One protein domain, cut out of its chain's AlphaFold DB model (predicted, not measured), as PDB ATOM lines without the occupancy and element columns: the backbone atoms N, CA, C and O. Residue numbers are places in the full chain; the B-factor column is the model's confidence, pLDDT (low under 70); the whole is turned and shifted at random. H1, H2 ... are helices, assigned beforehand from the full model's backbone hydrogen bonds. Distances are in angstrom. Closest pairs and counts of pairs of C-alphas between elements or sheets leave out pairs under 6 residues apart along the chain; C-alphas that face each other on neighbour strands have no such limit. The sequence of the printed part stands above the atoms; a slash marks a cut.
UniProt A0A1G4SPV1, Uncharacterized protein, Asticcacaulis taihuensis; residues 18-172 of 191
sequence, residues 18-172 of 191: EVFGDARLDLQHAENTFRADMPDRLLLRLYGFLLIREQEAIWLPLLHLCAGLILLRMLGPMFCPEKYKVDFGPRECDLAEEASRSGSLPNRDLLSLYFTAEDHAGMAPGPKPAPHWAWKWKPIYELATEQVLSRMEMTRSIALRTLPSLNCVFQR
ATOM      1  N   GLU A  18       9.024  36.004 -35.288       49.31
ATOM      2  CA  GLU A  18      10.255  35.289 -35.667       49.31
ATOM      3  C   GLU A  18      10.549  34.045 -34.809       49.31
ATOM      4  O   GLU A  18      11.044  33.052 -35.334       49.31
ATOM      5  N   VAL A  19      10.229  34.040 -33.507       48.81
ATOM      6  CA  VAL A  19      10.631  32.933 -32.601       48.81
ATOM      7  C   VAL A  19       9.651  31.757 -32.656       48.81
ATOM      8  O   VAL A  19      10.038  30.606 -32.459       48.81
ATOM      9  N   PHE A  20       8.381  32.023 -32.973       49.66
ATOM     10  CA  PHE A  20       7.359  30.987 -33.150       49.66
ATOM     11  C   PHE A  20       7.160  30.566 -34.611       49.66
ATOM     12  O   PHE A  20       6.488  29.561 -34.851       49.66
ATOM     13  N   GLY A  21       7.739  31.288 -35.578       56.97
ATOM     14  CA  GLY A  21       7.668  30.947 -37.002       56.97
ATOM     15  C   GLY A  21       8.281  29.578 -37.298       56.97
ATOM     16  O   GLY A  21       7.617  28.714 -37.871       56.97
ATOM     17  N   ASP A  22       9.498  29.342 -36.807       61.78
ATOM     18  CA  ASP A  22      10.197  28.063 -36.978       61.78
ATOM     19  C   ASP A  22       9.475  26.920 -36.251       61.78
ATOM     20  O   ASP A  22       9.244  25.859 -36.827       61.78
ATOM     21  N   ALA A  23       9.007  27.155 -35.021       61.84
ATOM     22  CA  ALA A  23       8.271  26.150 -34.256       61.84
ATOM     23  C   ALA A  23       6.906  25.800 -34.892       61.84
ATOM     24  O   ALA A  23       6.462  24.655 -34.818       61.84
ATOM     25  N   ARG A  24       6.244  26.760 -35.557       63.69
ATOM     26  CA  ARG A  24       5.025  26.512 -36.349       63.69
ATOM     27  C   ARG A  24       5.321  25.700 -37.602       63.69
ATOM     28  O   ARG A  24       4.560  24.787 -37.911       63.69
ATOM     29  N   LEU A  25       6.410  26.004 -38.307       65.44
ATOM     30  CA  LEU A  25       6.836  25.234 -39.479       65.44
ATOM     31  C   LEU A  25       7.222  23.798 -39.103       65.44
ATOM     32  O   LEU A  25       6.857  22.866 -39.826       65.44
ATOM     33  N   ASP A  26       7.889  23.616 -37.962       64.88
ATOM     34  CA  ASP A  26       8.236  22.311 -37.396       64.88
ATOM     35  C   ASP A  26       6.991  21.524 -36.980       64.88
ATOM     36  O   ASP A  26       6.884  20.336 -37.296       64.88
ATOM     37  N   LEU A  27       6.016  22.175 -36.332       64.62
ATOM     38  CA  LEU A  27       4.726  21.561 -36.018       64.62
ATOM     39  C   LEU A  27       4.014  21.121 -37.298       64.62
ATOM     40  O   LEU A  27       3.608  19.967 -37.402       64.62
ATOM     41  N   GLN A  28       3.924  21.998 -38.295       64.06
ATOM     42  CA  GLN A  28       3.260  21.697 -39.559       64.06
ATOM     43  C   GLN A  28       3.966  20.553 -40.305       64.06
ATOM     44  O   GLN A  28       3.315  19.683 -40.884       64.06
ATOM     45  N   HIS A  29       5.300  20.487 -40.257       64.44
ATOM     46  CA  HIS A  29       6.058  19.345 -40.776       64.44
ATOM     47  C   HIS A  29       5.772  18.061 -39.998       64.44
ATOM     48  O   HIS A  29       5.603  17.000 -40.607       64.44
ATOM     49  N   ALA A  30       5.701  18.137 -38.671       67.44
ATOM     50  CA  ALA A  30       5.403  16.997 -37.822       67.44
ATOM     51  C   ALA A  30       3.971  16.482 -38.046       67.44
ATOM     52  O   ALA A  30       3.779  15.272 -38.153       67.44
ATOM     53  N   GLU A  31       2.993  17.372 -38.219       66.25
ATOM     54  CA  GLU A  31       1.606  17.050 -38.574       66.25
ATOM     55  C   GLU A  31       1.506  16.428 -39.971       66.25
ATOM     56  O   GLU A  31       0.874  15.387 -40.136       66.25
ATOM     57  N   ASN A  32       2.206  16.984 -40.965       66.00
ATOM     58  CA  ASN A  32       2.266  16.422 -42.320       66.00
ATOM     59  C   ASN A  32       2.959  15.048 -42.364       66.00
ATOM     60  O   ASN A  32       2.686  14.219 -43.238       66.00
ATOM     61  N   THR A  33       3.878  14.802 -41.431       68.44
ATOM     62  CA  THR A  33       4.593  13.525 -41.300       68.44
ATOM     63  C   THR A  33       3.820  12.527 -40.437       68.44
ATOM     64  O   THR A  33       4.030  11.315 -40.558       68.44
ATOM     65  N   PHE A  34       2.907  13.001 -39.588       78.06
ATOM     66  CA  PHE A  34       2.037  12.153 -38.794       78.06
ATOM     67  C   PHE A  34       1.117  11.354 -39.715       78.06
ATOM     68  O   PHE A  34       0.414  11.885 -40.574       78.06
ATOM     69  N   ARG A  35       1.112  10.033 -39.532       76.81
ATOM     70  CA  ARG A  35       0.268   9.131 -40.310       76.81
ATOM     71  C   ARG A  35      -0.503   8.203 -39.398       76.81
ATOM     72  O   ARG A  35       0.042   7.619 -38.463       76.81
ATOM     73  N   ALA A  36      -1.768   8.001 -39.740       74.69
ATOM     74  CA  ALA A  36      -2.666   7.076 -39.063       74.69
ATOM     75  C   ALA A  36      -2.133   5.629 -39.014       74.69
ATOM     76  O   ALA A  36      -2.482   4.880 -38.102       74.69
ATOM     77  N   ASP A  37      -1.281   5.234 -39.964       79.81
ATOM     78  CA  ASP A  37      -0.649   3.914 -40.085       79.81
ATOM     79  C   ASP A  37       0.789   3.859 -39.536       79.81
ATOM     80  O   ASP A  37       1.453   2.829 -39.658       79.81
ATOM     81  N   MET A  38       1.258   4.923 -38.871       84.69
ATOM     82  CA  MET A  38       2.598   4.994 -38.283       84.69
ATOM     83  C   MET A  38       2.891   3.769 -37.396       84.69
ATOM     84  O   MET A  38       2.006   3.362 -36.638       84.69
ATOM     85  N   PRO A  39       4.104   3.182 -37.416       87.94
ATOM     86  CA  PRO A  39       4.453   2.059 -36.544       87.94
ATOM     87  C   PRO A  39       4.282   2.390 -35.053       87.94
ATOM     88  O   PRO A  39       4.675   3.468 -34.616       87.94
ATOM     89  N   ASP A  40       3.763   1.453 -34.248       89.38
ATOM     90  CA  ASP A  40       3.447   1.694 -32.821       89.38
ATOM     91  C   ASP A  40       4.649   2.198 -32.018       89.38
ATOM     92  O   ASP A  40       4.525   3.122 -31.225       89.38
ATOM     93  N   ARG A  41       5.837   1.635 -32.270       86.12
ATOM     94  CA  ARG A  41       7.078   2.070 -31.611       86.12
ATOM     95  C   ARG A  41       7.418   3.529 -31.905       86.12
ATOM     96  O   ARG A  41       7.937   4.216 -31.034       86.12
ATOM     97  N   LEU A  42       7.170   3.987 -33.131       85.44
ATOM     98  CA  LEU A  42       7.442   5.371 -33.515       85.44
ATOM     99  C   LEU A  42       6.401   6.311 -32.902       85.44
ATOM    100  O   LEU A  42       6.765   7.360 -32.385       85.44
ATOM    101  N   LEU A  43       5.136   5.885 -32.876       87.50
ATOM    102  CA  LEU A  43       4.043   6.615 -32.240       87.50
ATOM    103  C   LEU A  43       4.259   6.796 -30.727       87.50
ATOM    104  O   LEU A  43       4.096   7.902 -30.222       87.50
ATOM    105  N   LEU A  44       4.666   5.742 -30.009       86.81
ATOM    106  CA  LEU A  44       4.962   5.812 -28.571       86.81
ATOM    107  C   LEU A  44       6.139   6.748 -28.273       86.81
ATOM    108  O   LEU A  44       6.059   7.546 -27.344       86.81
ATOM    109  N   ARG A  45       7.200   6.700 -29.091       84.62
ATOM    110  CA  ARG A  45       8.349   7.614 -28.967       84.62
ATOM    111  C   ARG A  45       7.966   9.065 -29.226       84.62
ATOM    112  O   ARG A  45       8.403   9.941 -28.487       84.62
ATOM    113  N   LEU A  46       7.165   9.315 -30.261       84.25
ATOM    114  CA  LEU A  46       6.668  10.653 -30.570       84.25
ATOM    115  C   LEU A  46       5.814  11.187 -29.416       84.25
ATOM    116  O   LEU A  46       6.028  12.301 -28.959       84.25
ATOM    117  N   TYR A  47       4.907  10.369 -28.888       86.12
ATOM    118  CA  TYR A  47       4.093  10.750 -27.741       86.12
ATOM    119  C   TYR A  47       4.935  11.024 -26.483       86.12
ATOM    120  O   TYR A  47       4.727  12.046 -25.837       86.12
ATOM    121  N   GLY A  48       5.929  10.184 -26.170       81.88
ATOM    122  CA  GLY A  48       6.866  10.434 -25.066       81.88
ATOM    123  C   GLY A  48       7.651  11.742 -25.240       81.88
ATOM    124  O   GLY A  48       7.750  12.540 -24.312       81.88
ATOM    125  N   PHE A  49       8.130  12.023 -26.456       82.88
ATOM    126  CA  PHE A  49       8.796  13.286 -26.794       82.88
ATOM    127  C   PHE A  49       7.896  14.515 -26.580       82.88
ATOM    128  O   PHE A  49       8.379  15.552 -26.114       82.88
ATOM    129  N   LEU A  50       6.609  14.400 -26.919       83.38
ATOM    130  CA  LEU A  50       5.621  15.473 -26.786       83.38
ATOM    131  C   LEU A  50       5.170  15.672 -25.335       83.38
ATOM    132  O   LEU A  50       4.960  16.810 -24.934       83.38
ATOM    133  N   LEU A  51       5.086  14.608 -24.528       80.06
ATOM    134  CA  LEU A  51       4.776  14.710 -23.095       80.06
ATOM    135  C   LEU A  51       5.801  15.564 -22.339       80.06
ATOM    136  O   LEU A  51       5.430  16.357 -21.481       80.06
ATOM    137  N   ILE A  52       7.086  15.463 -22.693       77.94
ATOM    138  CA  ILE A  52       8.149  16.298 -22.101       77.94
ATOM    139  C   ILE A  52       7.940  17.790 -22.431       77.94
ATOM    140  O   ILE A  52       8.399  18.660 -21.694       77.94
ATOM    141  N   ARG A  53       7.226  18.087 -23.524       78.19
ATOM    142  CA  ARG A  53       6.938  19.434 -24.036       78.19
ATOM    143  C   ARG A  53       5.485  19.848 -23.820       78.19
ATOM    144  O   ARG A  53       5.029  20.791 -24.452       78.19
ATOM    145  N   GLU A  54       4.747  19.193 -22.922       76.88
ATOM    146  CA  GLU A  54       3.316  19.479 -22.714       76.88
ATOM    147  C   GLU A  54       3.030  20.939 -22.311       76.88
ATOM    148  O   GLU A  54       1.926  21.435 -22.513       76.88
ATOM    149  N   GLN A  55       4.027  21.640 -21.763       74.56
ATOM    150  CA  GLN A  55       3.920  23.050 -21.372       74.56
ATOM    151  C   GLN A  55       4.041  24.021 -22.557       74.56
ATOM    152  O   GLN A  55       3.663  25.186 -22.448       74.56
ATOM    153  N   GLU A  56       4.566  23.561 -23.690       80.56
ATOM    154  CA  GLU A  56       4.697  24.344 -24.912       80.56
ATOM    155  C   GLU A  56       3.403  24.200 -25.730       80.56
ATOM    156  O   GLU A  56       3.203  23.214 -26.443       80.56
ATOM    157  N   ALA A  57       2.520  25.204 -25.637       78.12
ATOM    158  CA  ALA A  57       1.168  25.176 -26.216       78.12
ATOM    159  C   ALA A  57       1.118  24.784 -27.706       78.12
ATOM    160  O   ALA A  57       0.137  24.196 -28.160       78.12
ATOM    161  N   ILE A  58       2.188  25.068 -28.454       77.31
ATOM    162  CA  ILE A  58       2.313  24.741 -29.874       77.31
ATOM    163  C   ILE A  58       2.288  23.231 -30.155       77.31
ATOM    164  O   ILE A  58       1.795  22.820 -31.197       77.31
ATOM    165  N   TRP A  59       2.736  22.381 -29.228       79.12
ATOM    166  CA  TRP A  59       2.774  20.925 -29.427       79.12
ATOM    167  C   TRP A  59       1.501  20.203 -28.982       79.12
ATOM    168  O   TRP A  59       1.341  19.014 -29.272       79.12
ATOM    169  N   LEU A  60       0.582  20.897 -28.299       80.19
ATOM    170  CA  LEU A  60      -0.654  20.306 -27.779       80.19
ATOM    171  C   LEU A  60      -1.518  19.633 -28.859       80.19
ATOM    172  O   LEU A  60      -1.994  18.524 -28.599       80.19
ATOM    173  N   PRO A  61      -1.706  20.204 -30.069       79.50
ATOM    174  CA  PRO A  61      -2.482  19.542 -31.117       79.50
ATOM    175  C   PRO A  61      -1.897  18.175 -31.497       79.50
ATOM    176  O   PRO A  61      -2.602  17.162 -31.490       79.50
ATOM    177  N   LEU A  62      -0.584  18.113 -31.734       81.75
ATOM    178  CA  LEU A  62       0.097  16.870 -32.094       81.75
ATOM    179  C   LEU A  62       0.133  15.869 -30.929       81.75
ATOM    180  O   LEU A  62      -0.014  14.662 -31.150       81.75
ATOM    181  N   LEU A  63       0.270  16.352 -29.689       83.94
ATOM    182  CA  LEU A  63       0.165  15.529 -28.481       83.94
ATOM    183  C   LEU A  63      -1.213  14.860 -28.402       83.94
ATOM    184  O   LEU A  63      -1.288  13.648 -28.193       83.94
ATOM    185  N   HIS A  64      -2.292  15.612 -28.632       82.00
ATOM    186  CA  HIS A  64      -3.657  15.084 -28.646       82.00
ATOM    187  C   HIS A  64      -3.891  14.082 -29.781       82.00
ATOM    188  O   HIS A  64      -4.531  13.053 -29.553       82.00
ATOM    189  N   LEU A  65      -3.344  14.322 -30.978       82.44
ATOM    190  CA  LEU A  65      -3.418  13.367 -32.091       82.44
ATOM    191  C   LEU A  65      -2.709  12.051 -31.757       82.44
ATOM    192  O   LEU A  65      -3.273  10.966 -31.943       82.44
ATOM    193  N   CYS A  66      -1.495  12.133 -31.211       86.06
ATOM    194  CA  CYS A  66      -0.747  10.961 -30.771       86.06
ATOM    195  C   CYS A  66      -1.497  10.210 -29.668       86.06
ATOM    196  O   CYS A  66      -1.647   8.988 -29.750       86.06
ATOM    197  N   ALA A  67      -2.027  10.942 -28.683       82.44
ATOM    198  CA  ALA A  67      -2.833  10.377 -27.614       82.44
ATOM    199  C   ALA A  67      -4.051   9.641 -28.186       82.44
ATOM    200  O   ALA A  67      -4.255   8.465 -27.898       82.44
ATOM    201  N   GLY A  68      -4.821  10.288 -29.061       79.25
ATOM    202  CA  GLY A  68      -5.998   9.708 -29.709       79.25
ATOM    203  C   GLY A  68      -5.694   8.431 -30.497       79.25
ATOM    204  O   GLY A  68      -6.454   7.462 -30.438       79.25
ATOM    205  N   LEU A  69      -4.558   8.372 -31.193       83.88
ATOM    206  CA  LEU A  69      -4.180   7.182 -31.952       83.88
ATOM    207  C   LEU A  69      -3.713   6.032 -31.046       83.88
ATOM    208  O   LEU A  69      -4.100   4.885 -31.274       83.88
ATOM    209  N   ILE A  70      -2.930   6.324 -30.001       86.50
ATOM    210  CA  ILE A  70      -2.541   5.332 -28.982       86.50
ATOM    211  C   ILE A  70      -3.789   4.775 -28.294       86.50
ATOM    212  O   ILE A  70      -3.910   3.570 -28.110       86.50
ATOM    213  N   LEU A  71      -4.742   5.647 -27.979       80.69
ATOM    214  CA  LEU A  71      -6.043   5.336 -27.400       80.69
ATOM    215  C   LEU A  71      -6.810   4.284 -28.196       80.69
ATOM    216  O   LEU A  71      -7.204   3.242 -27.668       80.69
ATOM    217  N   LEU A  72      -6.991   4.556 -29.488       80.56
ATOM    218  CA  LEU A  72      -7.677   3.652 -30.404       80.56
ATOM    219  C   LEU A  72      -6.949   2.318 -30.522       80.56
ATOM    220  O   LEU A  72      -7.590   1.270 -30.519       80.56
ATOM    221  N   ARG A  73      -5.614   2.359 -30.591       85.75
ATOM    222  CA  ARG A  73      -4.766   1.166 -30.655       85.75
ATOM    223  C   ARG A  73      -4.653   0.446 -29.311       85.75
ATOM    224  O   ARG A  73      -4.201  -0.679 -29.254       85.75
ATOM    225  N   MET A  74      -5.095   1.025 -28.211       84.12
ATOM    226  CA  MET A  74      -5.159   0.305 -26.942       84.12
ATOM    227  C   MET A  74      -6.589  -0.149 -26.617       84.12
ATOM    228  O   MET A  74      -6.753  -0.937 -25.697       84.12
ATOM    229  N   LEU A  75      -7.619   0.266 -27.375       69.25
ATOM    230  CA  LEU A  75      -9.046  -0.022 -27.114       69.25
ATOM    231  C   LEU A  75      -9.473   0.245 -25.660       69.25
ATOM    232  O   LEU A  75     -10.156  -0.562 -25.029       69.25
ATOM    233  N   GLY A  76      -9.077   1.376 -25.089       59.62
ATOM    234  CA  GLY A  76      -9.523   1.765 -23.749       59.62
ATOM    235  C   GLY A  76      -9.361   3.261 -23.537       59.62
ATOM    236  O   GLY A  76      -8.493   3.834 -24.179       59.62
ATOM    237  N   PRO A  77     -10.163   3.904 -22.672       47.25
ATOM    238  CA  PRO A  77     -10.020   5.328 -22.392       47.25
ATOM    239  C   PRO A  77      -8.634   5.615 -21.781       47.25
ATOM    240  O   PRO A  77      -8.213   4.955 -20.832       47.25
ATOM    241  N   MET A  78      -7.935   6.615 -22.313       47.91
ATOM    242  CA  MET A  78      -6.750   7.222 -21.732       47.91
ATOM    243  C   MET A  78      -7.283   8.414 -20.979       47.91
ATOM    244  O   MET A  78      -7.670   9.420 -21.563       47.91
ATOM    245  N   PHE A  79      -7.293   8.280 -19.669       46.34
ATOM    246  CA  PHE A  79      -7.110   9.438 -18.821       46.34
ATOM    247  C   PHE A  79      -5.652   9.425 -18.380       46.34
ATOM    248  O   PHE A  79      -5.098   8.343 -18.161       46.34
ATOM    249  N   CYS A  80      -5.040  10.607 -18.322       42.84
ATOM    250  CA  CYS A  80      -3.617  10.837 -18.088       42.84
ATOM    251  C   CYS A  80      -2.948   9.853 -17.102       42.84
ATOM    252  O   CYS A  80      -3.574   9.416 -16.123       42.84
ATOM    253  N   PRO A  81      -1.665   9.516 -17.320       47.53
ATOM    254  CA  PRO A  81      -0.884   8.699 -16.401       47.53
ATOM    255  C   PRO A  81      -0.679   9.451 -15.076       47.53
ATOM    256  O   PRO A  81       0.168  10.330 -14.966       47.53
ATOM    257  N   GLU A  82      -1.483   9.123 -14.063       49.75
ATOM    258  CA  GLU A  82      -1.361   9.706 -12.714       49.75
ATOM    259  C   GLU A  82      -0.843   8.696 -11.687       49.75
ATOM    260  O   GLU A  82      -0.295   9.089 -10.664       49.75
ATOM    261  N   LYS A  83      -0.978   7.387 -11.944       51.25
ATOM    262  CA  LYS A  83      -0.758   6.366 -10.909       51.25
ATOM    263  C   LYS A  83       0.719   6.132 -10.582       51.25
ATOM    264  O   LYS A  83       1.038   5.875  -9.428       51.25
ATOM    265  N   TYR A  84       1.602   6.236 -11.575       51.00
ATOM    266  CA  TYR A  84       3.046   6.034 -11.400       51.00
ATOM    267  C   TYR A  84       3.847   7.347 -11.374       51.00
ATOM    268  O   TYR A  84       5.069   7.312 -11.326       51.00
ATOM    269  N   LYS A  85       3.175   8.511 -11.317       50.44
ATOM    270  CA  LYS A  85       3.825   9.820 -11.088       50.44
ATOM    271  C   LYS A  85       4.351   9.997  -9.647       50.44
ATOM    272  O   LYS A  85       4.766  11.094  -9.287       50.44
ATOM    273  N   VAL A  86       4.301   8.957  -8.812       48.12
ATOM    274  CA  VAL A  86       4.510   9.050  -7.362       48.12
ATOM    275  C   VAL A  86       5.802   8.343  -6.961       48.12
ATOM    276  O   VAL A  86       5.925   7.139  -7.152       48.12
ATOM    277  N   ASP A  87       6.713   9.150  -6.417       55.75
ATOM    278  CA  ASP A  87       7.898   8.869  -5.601       55.75
ATOM    279  C   ASP A  87       8.741   7.611  -5.873       55.75
ATOM    280  O   ASP A  87       8.326   6.461  -5.784       55.75
ATOM    281  N   PHE A  88      10.027   7.868  -6.110       65.75
ATOM    282  CA  PHE A  88      11.028   6.872  -6.464       65.75
ATOM    283  C   PHE A  88      11.640   6.198  -5.241       65.75
ATOM    284  O   PHE A  88      12.541   6.743  -4.596       65.75
ATOM    285  N   GLY A  89      11.200   4.969  -4.975       70.75
ATOM    286  CA  GLY A  89      11.753   4.115  -3.936       70.75
ATOM    287  C   GLY A  89      11.825   2.632  -4.321       70.75
ATOM    288  O   GLY A  89      11.315   2.195  -5.358       70.75
ATOM    289  N   PRO A  90      12.495   1.817  -3.485       78.25
ATOM    290  CA  PRO A  90      12.600   0.373  -3.692       78.25
ATOM    291  C   PRO A  90      11.226  -0.314  -3.711       78.25
ATOM    292  O   PRO A  90      11.027  -1.260  -4.464       78.25
ATOM    293  N   ARG A  91      10.265   0.197  -2.931       82.81
ATOM    294  CA  ARG A  91       8.909  -0.355  -2.847       82.81
ATOM    295  C   ARG A  91       8.151  -0.189  -4.161       82.81
ATOM    296  O   ARG A  91       7.478  -1.110  -4.603       82.81
ATOM    297  N   GLU A  92       8.249   0.977  -4.779       82.69
ATOM    298  CA  GLU A  92       7.575   1.300  -6.033       82.69
ATOM    299  C   GLU A  92       8.180   0.501  -7.183       82.69
ATOM    300  O   GLU A  92       7.455   0.025  -8.052       82.69
ATOM    301  N   CYS A  93       9.493   0.266  -7.129       84.56
ATOM    302  CA  CYS A  93      10.176  -0.632  -8.048       84.56
ATOM    303  C   CYS A  93       9.679  -2.084  -7.914       84.56
ATOM    304  O   CYS A  93       9.391  -2.722  -8.925       84.56
ATOM    305  N   ASP A  94       9.504  -2.588  -6.687       86.50
ATOM    306  CA  ASP A  94       8.950  -3.928  -6.445       86.50
ATOM    307  C   ASP A  94       7.487  -4.038  -6.915       86.50
ATOM    308  O   ASP A  94       7.111  -5.021  -7.554       86.50
ATOM    309  N   LEU A  95       6.670  -3.005  -6.673       86.88
ATOM    310  CA  LEU A  95       5.285  -2.939  -7.158       86.88
ATOM    311  C   LEU A  95       5.216  -2.886  -8.688       86.88
ATOM    312  O   LEU A  95       4.354  -3.524  -9.288       86.88
ATOM    313  N   ALA A  96       6.111  -2.135  -9.332       87.62
ATOM    314  CA  ALA A  96       6.224  -2.070 -10.785       87.62
ATOM    315  C   ALA A  96       6.674  -3.416 -11.377       87.62
ATOM    316  O   ALA A  96       6.134  -3.856 -12.394       87.62
ATOM    317  N   GLU A  97       7.608  -4.107 -10.719       89.25
ATOM    318  CA  GLU A  97       8.046  -5.453 -11.091       89.25
ATOM    319  C   GLU A  97       6.882  -6.452 -11.027       89.25
ATOM    320  O   GLU A  97       6.602  -7.131 -12.017       89.25
ATOM    321  N   GLU A  98       6.157  -6.499  -9.907       89.31
ATOM    322  CA  GLU A  98       4.972  -7.348  -9.740       89.31
ATOM    323  C   GLU A  98       3.889  -7.020 -10.777       89.31
ATOM    324  O   GLU A  98       3.375  -7.911 -11.460       89.31
ATOM    325  N   ALA A  99       3.591  -5.732 -10.955       87.44
ATOM    326  CA  ALA A  99       2.586  -5.266 -11.896       87.44
ATOM    327  C   ALA A  99       2.948  -5.644 -13.343       87.44
ATOM    328  O   ALA A  99       2.088  -6.154 -14.067       87.44
ATOM    329  N   SER A 100       4.218  -5.488 -13.738       88.75
ATOM    330  CA  SER A 100       4.700  -5.862 -15.074       88.75
ATOM    331  C   SER A 100       4.573  -7.365 -15.328       88.75
ATOM    332  O   SER A 100       4.134  -7.766 -16.404       88.75
ATOM    333  N   ARG A 101       4.871  -8.206 -14.330       89.69
ATOM    334  CA  ARG A 101       4.784  -9.670 -14.450       89.69
ATOM    335  C   ARG A 101       3.360 -10.196 -14.456       89.69
ATOM    336  O   ARG A 101       3.110 -11.245 -15.040       89.69
ATOM    337  N   SER A 102       2.437  -9.493 -13.807       87.06
ATOM    338  CA  SER A 102       1.045  -9.938 -13.724       87.06
ATOM    339  C   SER A 102       0.347  -9.962 -15.088       87.06
ATOM    340  O   SER A 102      -0.632 -10.687 -15.257       87.06
ATOM    341  N   GLY A 103       0.809  -9.150 -16.050       81.12
ATOM    342  CA  GLY A 103       0.233  -9.046 -17.395       81.12
ATOM    343  C   GLY A 103      -1.191  -8.475 -17.449       81.12
ATOM    344  O   GLY A 103      -1.756  -8.301 -18.531       81.12
ATOM    345  N   SER A 104      -1.791  -8.187 -16.293       82.69
ATOM    346  CA  SER A 104      -3.224  -7.923 -16.128       82.69
ATOM    347  C   SER A 104      -3.550  -6.441 -15.968       82.69
ATOM    348  O   SER A 104      -4.711  -6.078 -15.773       82.69
ATOM    349  N   LEU A 105      -2.543  -5.570 -16.082       84.44
ATOM    350  CA  LEU A 105      -2.735  -4.133 -15.951       84.44
ATOM    351  C   LEU A 105      -3.757  -3.616 -16.969       84.44
ATOM    352  O   LEU A 105      -3.647  -3.939 -18.158       84.44
ATOM    353  N   PRO A 106      -4.709  -2.765 -16.553       83.88
ATOM    354  CA  PRO A 106      -5.516  -1.980 -17.479       83.88
ATOM    355  C   PRO A 106      -4.628  -1.160 -18.425       83.88
ATOM    356  O   PRO A 106      -3.524  -0.768 -18.060       83.88
ATOM    357  N   ASN A 107      -5.111  -0.859 -19.635       83.62
ATOM    358  CA  ASN A 107      -4.321  -0.154 -20.659       83.62
ATOM    359  C   ASN A 107      -3.719   1.171 -20.174       83.62
ATOM    360  O   ASN A 107      -2.562   1.456 -20.468       83.62
ATOM    361  N   ARG A 108      -4.482   1.942 -19.389       80.00
ATOM    362  CA  ARG A 108      -4.017   3.178 -18.746       80.00
ATOM    363  C   ARG A 108      -2.806   2.927 -17.844       80.00
ATOM    364  O   ARG A 108      -1.783   3.592 -17.986       80.00
ATOM    365  N   ASP A 109      -2.936   1.974 -16.926       80.75
ATOM    366  CA  ASP A 109      -1.900   1.664 -15.938       80.75
ATOM    367  C   ASP A 109      -0.655   1.090 -16.623       80.75
ATOM    368  O   ASP A 109       0.464   1.432 -16.252       80.75
ATOM    369  N   LEU A 110      -0.843   0.287 -17.673       86.69
ATOM    370  CA  LEU A 110       0.250  -0.260 -18.469       86.69
ATOM    371  C   LEU A 110       1.020   0.828 -19.236       86.69
ATOM    372  O   LEU A 110       2.247   0.809 -19.232       86.69
ATOM    373  N   LEU A 111       0.331   1.793 -19.860       85.25
ATOM    374  CA  LEU A 111       0.992   2.931 -20.516       85.25
ATOM    375  C   LEU A 111       1.737   3.805 -19.506       85.25
ATOM    376  O   LEU A 111       2.864   4.219 -19.758       85.25
ATOM    377  N   SER A 112       1.136   4.052 -18.342       82.00
ATOM    378  CA  SER A 112       1.796   4.802 -17.274       82.00
ATOM    379  C   SER A 112       3.054   4.084 -16.777       82.00
ATOM    380  O   SER A 112       4.070   4.742 -16.556       82.00
ATOM    381  N   LEU A 113       3.009   2.756 -16.638       86.12
ATOM    382  CA  LEU A 113       4.173   1.943 -16.292       86.12
ATOM    383  C   LEU A 113       5.241   1.984 -17.393       86.12
ATOM    384  O   LEU A 113       6.416   2.100 -17.070       86.12
ATOM    385  N   TYR A 114       4.843   1.931 -18.669       89.19
ATOM    386  CA  TYR A 114       5.755   2.033 -19.811       89.19
ATOM    387  C   TYR A 114       6.570   3.334 -19.777       89.19
ATOM    388  O   TYR A 114       7.794   3.253 -19.768       89.19
ATOM    389  N   PHE A 115       5.922   4.504 -19.694       84.88
ATOM    390  CA  PHE A 115       6.636   5.794 -19.710       84.88
ATOM    391  C   PHE A 115       7.510   5.978 -18.471       84.88
ATOM    392  O   PHE A 115       8.656   6.397 -18.581       84.88
ATOM    393  N   THR A 116       7.010   5.567 -17.303       84.00
ATOM    394  CA  THR A 116       7.810   5.596 -16.071       84.00
ATOM    395  C   THR A 116       9.051   4.717 -16.232       84.00
ATOM    396  O   THR A 116      10.171   5.144 -15.983       84.00
ATOM    397  N   ALA A 117       8.886   3.480 -16.699       87.25
ATOM    398  CA  ALA A 117      10.009   2.570 -16.870       87.25
ATOM    399  C   ALA A 117      10.983   3.025 -17.972       87.25
ATOM    400  O   ALA A 117      12.176   2.778 -17.832       87.25
ATOM    401  N   GLU A 118      10.514   3.707 -19.022       85.00
ATOM    402  CA  GLU A 118      11.350   4.311 -20.072       85.00
ATOM    403  C   GLU A 118      12.299   5.366 -19.490       85.00
ATOM    404  O   GLU A 118      13.517   5.275 -19.685       85.00
ATOM    405  N   ASP A 119      11.756   6.292 -18.694       80.44
ATOM    406  CA  ASP A 119      12.518   7.355 -18.032       80.44
ATOM    407  C   ASP A 119      13.615   6.787 -17.112       80.44
ATOM    408  O   ASP A 119      14.718   7.336 -17.025       80.44
ATOM    409  N   HIS A 120      13.360   5.646 -16.457       79.19
ATOM    410  CA  HIS A 120      14.312   5.027 -15.523       79.19
ATOM    411  C   HIS A 120      15.236   3.985 -16.138       79.19
ATOM    412  O   HIS A 120      16.364   3.831 -15.667       79.19
ATOM    413  N   ALA A 121      14.824   3.290 -17.197       76.50
ATOM    414  CA  ALA A 121      15.694   2.372 -17.926       76.50
ATOM    415  C   ALA A 121      16.856   3.124 -18.598       76.50
ATOM    416  O   ALA A 121      17.941   2.561 -18.760       76.50
ATOM    417  N   GLY A 122      16.630   4.395 -18.956       65.31
ATOM    418  CA  GLY A 122      17.620   5.309 -19.521       65.31
ATOM    419  C   GLY A 122      18.506   6.028 -18.500       65.31
ATOM    420  O   GLY A 122      19.462   6.688 -18.916       65.31
ATOM    421  N   MET A 123      18.250   5.901 -17.188       59.28
ATOM    422  CA  MET A 123      19.134   6.460 -16.161       59.28
ATOM    423  C   MET A 123      20.465   5.703 -16.163       59.28
ATOM    424  O   MET A 123      20.678   4.741 -15.423       59.28
ATOM    425  N   ALA A 124      21.389   6.161 -17.010       47.41
ATOM    426  CA  ALA A 124      22.799   5.844 -16.887       47.41
ATOM    427  C   ALA A 124      23.242   6.161 -15.449       47.41
ATOM    428  O   ALA A 124      22.758   7.141 -14.869       47.41
ATOM    429  N   PRO A 125      24.146   5.364 -14.854       47.78
ATOM    430  CA  PRO A 125      24.698   5.704 -13.556       47.78
ATOM    431  C   PRO A 125      25.324   7.094 -13.682       47.78
ATOM    432  O   PRO A 125      26.315   7.284 -14.386       47.78
ATOM    433  N   GLY A 126      24.700   8.084 -13.047       55.34
ATOM    434  CA  GLY A 126      25.301   9.398 -12.887       55.34
ATOM    435  C   GLY A 126      26.606   9.289 -12.084       55.34
ATOM    436  O   GLY A 126      27.049   8.199 -11.720       55.34
ATOM    437  N   PRO A 127      27.219  10.417 -11.698       54.69
ATOM    438  CA  PRO A 127      28.433  10.402 -10.875       54.69
ATOM    439  C   PRO A 127      28.234   9.760  -9.484       54.69
ATOM    440  O   PRO A 127      29.205   9.546  -8.761       54.69
ATOM    441  N   LYS A 128      26.990   9.447  -9.094       60.06
ATOM    442  CA  LYS A 128      26.650   8.686  -7.889       60.06
ATOM    443  C   LYS A 128      26.290   7.252  -8.282       60.06
ATOM    444  O   LYS A 128      25.567   7.079  -9.264       60.06
ATOM    445  N   PRO A 129      26.729   6.235  -7.517       62.66
ATOM    446  CA  PRO A 129      26.331   4.861  -7.782       62.66
ATOM    447  C   PRO A 129      24.805   4.784  -7.794       62.66
ATOM    448  O   PRO A 129      24.147   5.220  -6.846       62.66
ATOM    449  N   ALA A 130      24.257   4.273  -8.897       67.06
ATOM    450  CA  ALA A 130      22.830   4.042  -9.008       67.06
ATOM    451  C   ALA A 130      22.383   3.146  -7.839       67.06
ATOM    452  O   ALA A 130      23.113   2.216  -7.469       67.06
ATOM    453  N   PRO A 131      21.214   3.405  -7.232       74.44
ATOM    454  CA  PRO A 131      20.691   2.542  -6.188       74.44
ATOM    455  C   PRO A 131      20.637   1.089  -6.666       74.44
ATOM    456  O   PRO A 131      20.304   0.817  -7.817       74.44
ATOM    457  N   HIS A 132      20.913   0.142  -5.772       77.75
ATOM    458  CA  HIS A 132      20.937  -1.285  -6.105       77.75
ATOM    459  C   HIS A 132      19.591  -1.839  -6.596       77.75
ATOM    460  O   HIS A 132      19.545  -3.006  -6.930       77.75
ATOM    461  N   TRP A 133      18.495  -1.084  -6.582       77.75
ATOM    462  CA  TRP A 133      17.203  -1.481  -7.149       77.75
ATOM    463  C   TRP A 133      16.982  -0.902  -8.555       77.75
ATOM    464  O   TRP A 133      16.115  -1.377  -9.279       77.75
ATOM    465  N   ALA A 134      17.789   0.073  -8.989       78.88
ATOM    466  CA  ALA A 134      17.607   0.760 -10.266       78.88
ATOM    467  C   ALA A 134      17.767  -0.171 -11.482       78.88
ATOM    468  O   ALA A 134      17.125   0.040 -12.507       78.88
ATOM    469  N   TRP A 135      18.560  -1.246 -11.362       83.38
ATOM    470  CA  TRP A 135      18.738  -2.231 -12.438       83.38
ATOM    471  C   TRP A 135      17.447  -2.965 -12.817       83.38
ATOM    472  O   TRP A 135      17.361  -3.491 -13.925       83.38
ATOM    473  N   LYS A 136      16.443  -2.991 -11.931       85.94
ATOM    474  CA  LYS A 136      15.148  -3.633 -12.187       85.94
ATOM    475  C   LYS A 136      14.307  -2.883 -13.224       85.94
ATOM    476  O   LYS A 136      13.491  -3.506 -13.895       85.94
ATOM    477  N   TRP A 137      14.524  -1.577 -13.406       87.50
ATOM    478  CA  TRP A 137      13.721  -0.761 -14.323       87.50
ATOM    479  C   TRP A 137      13.877  -1.155 -15.787       87.50
ATOM    480  O   TRP A 137      12.904  -1.099 -16.531       87.50
ATOM    481  N   LYS A 138      15.059  -1.625 -16.198       88.75
ATOM    482  CA  LYS A 138      15.273  -2.075 -17.576       88.75
ATOM    483  C   LYS A 138      14.422  -3.313 -17.927       88.75
ATOM    484  O   LYS A 138      13.663  -3.225 -18.887       88.75
ATOM    485  N   PRO A 139      14.454  -4.419 -17.156       90.81
ATOM    486  CA  PRO A 139      13.534  -5.539 -17.366       90.81
ATOM    487  C   PRO A 139      12.049  -5.153 -17.296       90.81
ATOM    488  O   PRO A 139      11.245  -5.667 -18.068       90.81
ATOM    489  N   ILE A 140      11.676  -4.241 -16.388       91.25
ATOM    490  CA  ILE A 140      10.295  -3.736 -16.281       91.25
ATOM    491  C   ILE A 140       9.890  -3.010 -17.571       91.25
ATOM    492  O   ILE A 140       8.809  -3.264 -18.100       91.25
ATOM    493  N   TYR A 141      10.761  -2.145 -18.099       90.88
ATOM    494  CA  TYR A 141      10.535  -1.424 -19.351       90.88
ATOM    495  C   TYR A 141      10.394  -2.373 -20.541       90.88
ATOM    496  O   TYR A 141       9.469  -2.220 -21.338       90.88
ATOM    497  N   GLU A 142      11.268  -3.374 -20.650       91.88
ATOM    498  CA  GLU A 142      11.220  -4.378 -21.719       91.88
ATOM    499  C   GLU A 142       9.880  -5.137 -21.700       91.88
ATOM    500  O   GLU A 142       9.183  -5.176 -22.716       91.88
ATOM    501  N   LEU A 143       9.449  -5.623 -20.530       94.19
ATOM    502  CA  LEU A 143       8.165  -6.316 -20.371       94.19
ATOM    503  C   LEU A 143       6.955  -5.410 -20.635       94.19
ATOM    504  O   LEU A 143       5.990  -5.835 -21.274       94.19
ATOM    505  N   ALA A 144       6.978  -4.167 -20.149       91.81
ATOM    506  CA  ALA A 144       5.904  -3.208 -20.396       91.81
ATOM    507  C   ALA A 144       5.806  -2.864 -21.891       91.81
ATOM    508  O   ALA A 144       4.707  -2.812 -22.442       91.81
ATOM    509  N   THR A 145       6.950  -2.706 -22.564       91.50
ATOM    510  CA  THR A 145       7.030  -2.458 -24.010       91.50
ATOM    511  C   THR A 145       6.383  -3.590 -24.797       91.50
ATOM    512  O   THR A 145       5.551  -3.336 -25.666       91.50
ATOM    513  N   GLU A 146       6.724  -4.843 -24.494       93.38
ATOM    514  CA  GLU A 146       6.140  -6.008 -25.168       93.38
ATOM    515  C   GLU A 146       4.619  -6.062 -24.998       93.38
ATOM    516  O   GLU A 146       3.892  -6.258 -25.973       93.38
ATOM    517  N   GLN A 147       4.126  -5.817 -23.783       92.25
ATOM    518  CA  GLN A 147       2.692  -5.820 -23.501       92.25
ATOM    519  C   GLN A 147       1.948  -4.693 -24.220       92.25
ATOM    520  O   GLN A 147       0.879  -4.939 -24.782       92.25
ATOM    521  N   VAL A 148       2.494  -3.470 -24.231       91.62
ATOM    522  CA  VAL A 148       1.888  -2.339 -24.951       91.62
ATOM    523  C   VAL A 148       1.835  -2.647 -26.442       91.62
ATOM    524  O   VAL A 148       0.764  -2.579 -27.040       91.62
ATOM    525  N   LEU A 149       2.961  -3.042 -27.040       92.06
ATOM    526  CA  LEU A 149       3.030  -3.313 -28.476       92.06
ATOM    527  C   LEU A 149       2.115  -4.467 -28.890       92.06
ATOM    528  O   LEU A 149       1.449  -4.364 -29.915       92.06
ATOM    529  N   SER A 150       2.025  -5.526 -28.082       91.56
ATOM    530  CA  SER A 150       1.123  -6.648 -28.353       91.56
ATOM    531  C   SER A 150      -0.342  -6.199 -28.379       91.56
ATOM    532  O   SER A 150      -1.081  -6.540 -29.304       91.56
ATOM    533  N   ARG A 151      -0.765  -5.369 -27.416       89.44
ATOM    534  CA  ARG A 151      -2.131  -4.822 -27.376       89.44
ATOM    535  C   ARG A 151      -2.396  -3.857 -28.534       89.44
ATOM    536  O   ARG A 151      -3.468  -3.919 -29.133       89.44
ATOM    537  N   MET A 152      -1.413  -3.031 -28.893       90.56
ATOM    538  CA  MET A 152      -1.498  -2.145 -30.057       90.56
ATOM    539  C   MET A 152      -1.641  -2.899 -31.372       90.56
ATOM    540  O   MET A 152      -2.494  -2.561 -32.194       90.56
ATOM    541  N   GLU A 153      -0.875  -3.968 -31.550       88.38
ATOM    542  CA  GLU A 153      -0.936  -4.807 -32.737       88.38
ATOM    543  C   GLU A 153      -2.297  -5.501 -32.879       88.38
ATOM    544  O   GLU A 153      -2.904  -5.441 -33.952       88.38
ATOM    545  N   MET A 154      -2.816  -6.087 -31.792       85.69
ATOM    546  CA  MET A 154      -4.099  -6.805 -31.792       85.69
ATOM    547  C   MET A 154      -5.272  -5.938 -32.258       85.69
ATOM    548  O   MET A 154      -6.232  -6.445 -32.840       85.69
ATOM    549  N   THR A 155      -5.207  -4.630 -32.023       82.75
ATOM    550  CA  THR A 155      -6.332  -3.722 -32.266       82.75
ATOM    551  C   THR A 155      -6.075  -2.730 -33.400       82.75
ATOM    552  O   THR A 155      -6.994  -2.023 -33.820       82.75
ATOM    553  N   ARG A 156      -4.862  -2.718 -33.971       80.81
ATOM    554  CA  ARG A 156      -4.463  -1.822 -35.067       80.81
ATOM    555  C   ARG A 156      -5.460  -1.837 -36.222       80.81
ATOM    556  O   ARG A 156      -5.816  -0.786 -36.745       80.81
ATOM    557  N   SER A 157      -5.936  -3.019 -36.613       77.38
ATOM    558  CA  SER A 157      -6.900  -3.157 -37.712       77.38
ATOM    559  C   SER A 157      -8.259  -2.511 -37.408       77.38
ATOM    560  O   SER A 157      -8.913  -2.015 -38.323       77.38
ATOM    561  N   ILE A 158      -8.665  -2.479 -36.136       74.31
ATOM    562  CA  ILE A 158      -9.892  -1.828 -35.666       74.31
ATOM    563  C   ILE A 158      -9.681  -0.312 -35.653       74.31
ATOM    564  O   ILE A 158     -10.488   0.413 -36.229       74.31
ATOM    565  N   ALA A 159      -8.559   0.151 -35.092       70.94
ATOM    566  CA  ALA A 159      -8.188   1.565 -35.045       70.94
ATOM    567  C   ALA A 159      -8.114   2.205 -36.444       70.94
ATOM    568  O   ALA A 159      -8.649   3.286 -36.672       70.94
ATOM    569  N   LEU A 160      -7.507   1.520 -37.418       70.75
ATOM    570  CA  LEU A 160      -7.397   2.023 -38.794       70.75
ATOM    571  C   LEU A 160      -8.756   2.158 -39.499       70.75
ATOM    572  O   LEU A 160      -8.907   3.000 -40.381       70.75
ATOM    573  N   ARG A 161      -9.758   1.363 -39.104       70.25
ATOM    574  CA  ARG A 161     -11.122   1.439 -39.653       70.25
ATOM    575  C   ARG A 161     -11.958   2.550 -39.020       70.25
ATOM    576  O   ARG A 161     -12.899   3.013 -39.656       70.25
ATOM    577  N   THR A 162     -11.631   2.982 -37.803       65.75
ATOM    578  CA  THR A 162     -12.320   4.070 -37.083       65.75
ATOM    579  C   THR A 162     -11.688   5.450 -37.307       65.75
ATOM    580  O   THR A 162     -12.305   6.470 -37.007       65.75
ATOM    581  N   LEU A 163     -10.490   5.517 -37.892       60.22
ATOM    582  CA  LEU A 163      -9.788   6.766 -38.216       60.22
ATOM    583  C   LEU A 163     -10.431   7.669 -39.296       60.22
ATOM    584  O   LEU A 163     -10.297   8.887 -39.159       60.22
ATOM    585  N   PRO A 164     -11.172   7.176 -40.313       52.00
ATOM    586  CA  PRO A 164     -11.832   8.050 -41.292       52.00
ATOM    587  C   PRO A 164     -12.808   9.063 -40.665       52.00
ATOM    588  O   PRO A 164     -13.005  10.143 -41.216       52.00
ATOM    589  N   SER A 165     -13.374   8.765 -39.488       46.28
ATOM    590  CA  SER A 165     -14.216   9.705 -38.732       46.28
ATOM    591  C   SER A 165     -13.444  10.767 -37.941       46.28
ATOM    592  O   SER A 165     -14.031  11.791 -37.608       46.28
ATOM    593  N   LEU A 166     -12.151  10.570 -37.663       46.44
ATOM    594  CA  LEU A 166     -11.321  11.551 -36.948       46.44
ATOM    595  C   LEU A 166     -10.680  12.558 -37.905       46.44
ATOM    596  O   LEU A 166     -10.686  13.747 -37.606       46.44
ATOM    597  N   ASN A 167     -10.255  12.133 -39.101       40.47
ATOM    598  CA  ASN A 167      -9.784  13.073 -40.131       40.47
ATOM    599  C   ASN A 167     -10.859  14.104 -40.524       40.47
ATOM    600  O   ASN A 167     -10.520  15.231 -40.854       40.47
ATOM    601  N   CYS A 168     -12.150  13.766 -40.427       36.72
ATOM    602  CA  CYS A 168     -13.246  14.703 -40.704       36.72
ATOM    603  C   CYS A 168     -13.390  15.809 -39.635       36.72
ATOM    604  O   CYS A 168     -13.901  16.888 -39.930       36.72
ATOM    605  N   VAL A 169     -12.927  15.551 -38.407       38.09
ATOM    606  CA  VAL A 169     -12.911  16.535 -37.313       38.09
ATOM    607  C   VAL A 169     -11.687  17.447 -37.428       38.09
ATOM    608  O   VAL A 169     -11.816  18.639 -37.197       38.09
ATOM    609  N   PHE A 170     -10.538  16.926 -37.876       40.75
ATOM    610  CA  PHE A 170      -9.287  17.697 -37.949       40.75
ATOM    611  C   PHE A 170      -9.010  18.372 -39.309       40.75
ATOM    612  O   PHE A 170      -8.261  19.340 -39.363       40.75
ATOM    613  N   GLN A 171      -9.618  17.924 -40.418       37.25
ATOM    614  CA  GLN A 171      -9.467  18.572 -41.738       37.25
ATOM    615  C   GLN A 171     -10.477  19.700 -42.005       37.25
ATOM    616  O   GLN A 171     -10.304  20.459 -42.956       37.25
ATOM    617  N   ARG A 172     -11.547  19.830 -41.208       35.03
ATOM    618  CA  ARG A 172     -12.558  20.882 -41.432       35.03
ATOM    619  C   ARG A 172     -12.119  22.281 -41.000       35.03
ATOM    620  O   ARG A 172     -12.761  23.238 -41.414       35.03
TER     621      ARG A 172
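What this domain is: This is residues 18 to 172 of the 191 residues of an uncharacterized protein of Asticcacaulis taihuensis (UniProt A0A1G4SPV1). A long kinked helix, H6, runs along the model like a beam, with two groups of helices packed on it: H4 and H5 along its earlier part, and the hairpin of H2 and H3 standing across its later part. H1 packs on residues 58 to 62 of H3, away from H6, and the short H7 follows the far end of H6. The printed part has 155 residues with seven named helices, H1 to H7 in chain order, and no named strand, and its class is all helix. It is compact, with a radius of gyration of the C-alphas of 17.1 A, and flat in outline, spanning 52 by 41 by 22 A.

Where its parts are: H1, residues 19 to 33, begins with C-alpha 19 at (10.631, 32.933, -32.601) and is 22.1 A long. H2 is residues 40 to 51, and H3 is residues 57 to 74, 25.7 A long. H4 is residues 90 to 102, and H5 is residues 107 to 121, 20.4 A long. H6, residues 134 to 162, is 40.3 A long from C-alpha 134 at (17.607, 0.760, -10.266), with a kink of 52 degrees near residue 155. H7, residues 164 to 170, ends with C-alpha 170 at (-9.287, 17.697, -37.949).

How they stand to each other: H6 is the hub, touching four helices. H5 and H6 form a helical hairpin at a steep tilt of 41 degrees, with the closest C-alphas, those of Ala 121 and Lys 138, 4.5 A apart. H4 touches residues 134 to 144 of H6, closest at the C-alphas of Glu 97 and Ile 140, 5.9 A. H4 and H5 only just touch, with 3 pairs of C-alphas within 8 A, closest at Ala 96 and Leu 113, 7.1 A. Residues 69 to 74 of H3 touch H6 about perpendicular, at 80 degrees, closest at the C-alphas of Arg 73 and Met 152, 4.7 A. H2 touches H6 with residues 40 to 41 alone, closest at the C-alphas of Asp 40 and Leu 149, 6.6 A. H2 and H3 form a second helical hairpin, closest at the C-alphas of Leu 50 and Leu 63, 5.7 A. H1 touches H3 at a shallow tilt of 20 degrees, the same way, closest at the C-alphas of Glu 31 and Leu 62, 6.7 A. H1 and H6 are apart, while H7 is near H3. Every O i to N i+4 pair is within hydrogen-bond range in H2, H4 and H5, against 10 of 11 in H1, 12 of 14 in H3, 20 of 25 in H6 and 1 of 3 in H7, where 2 of 4 O i to N i+3 pairs are.

The domain as a whole: The two C-alphas farthest apart, those of Pro 129 and Arg 172, are 53.9 A apart. The printed part has no cut. The links from H3 to H4 and from H5 to H6 are long, with 15 and 12 residues. The mean pLDDT of the printed part is 74.3, and residues 18 to 33, 75 to 88, 122 to 130 and 162 to 172 are under 70.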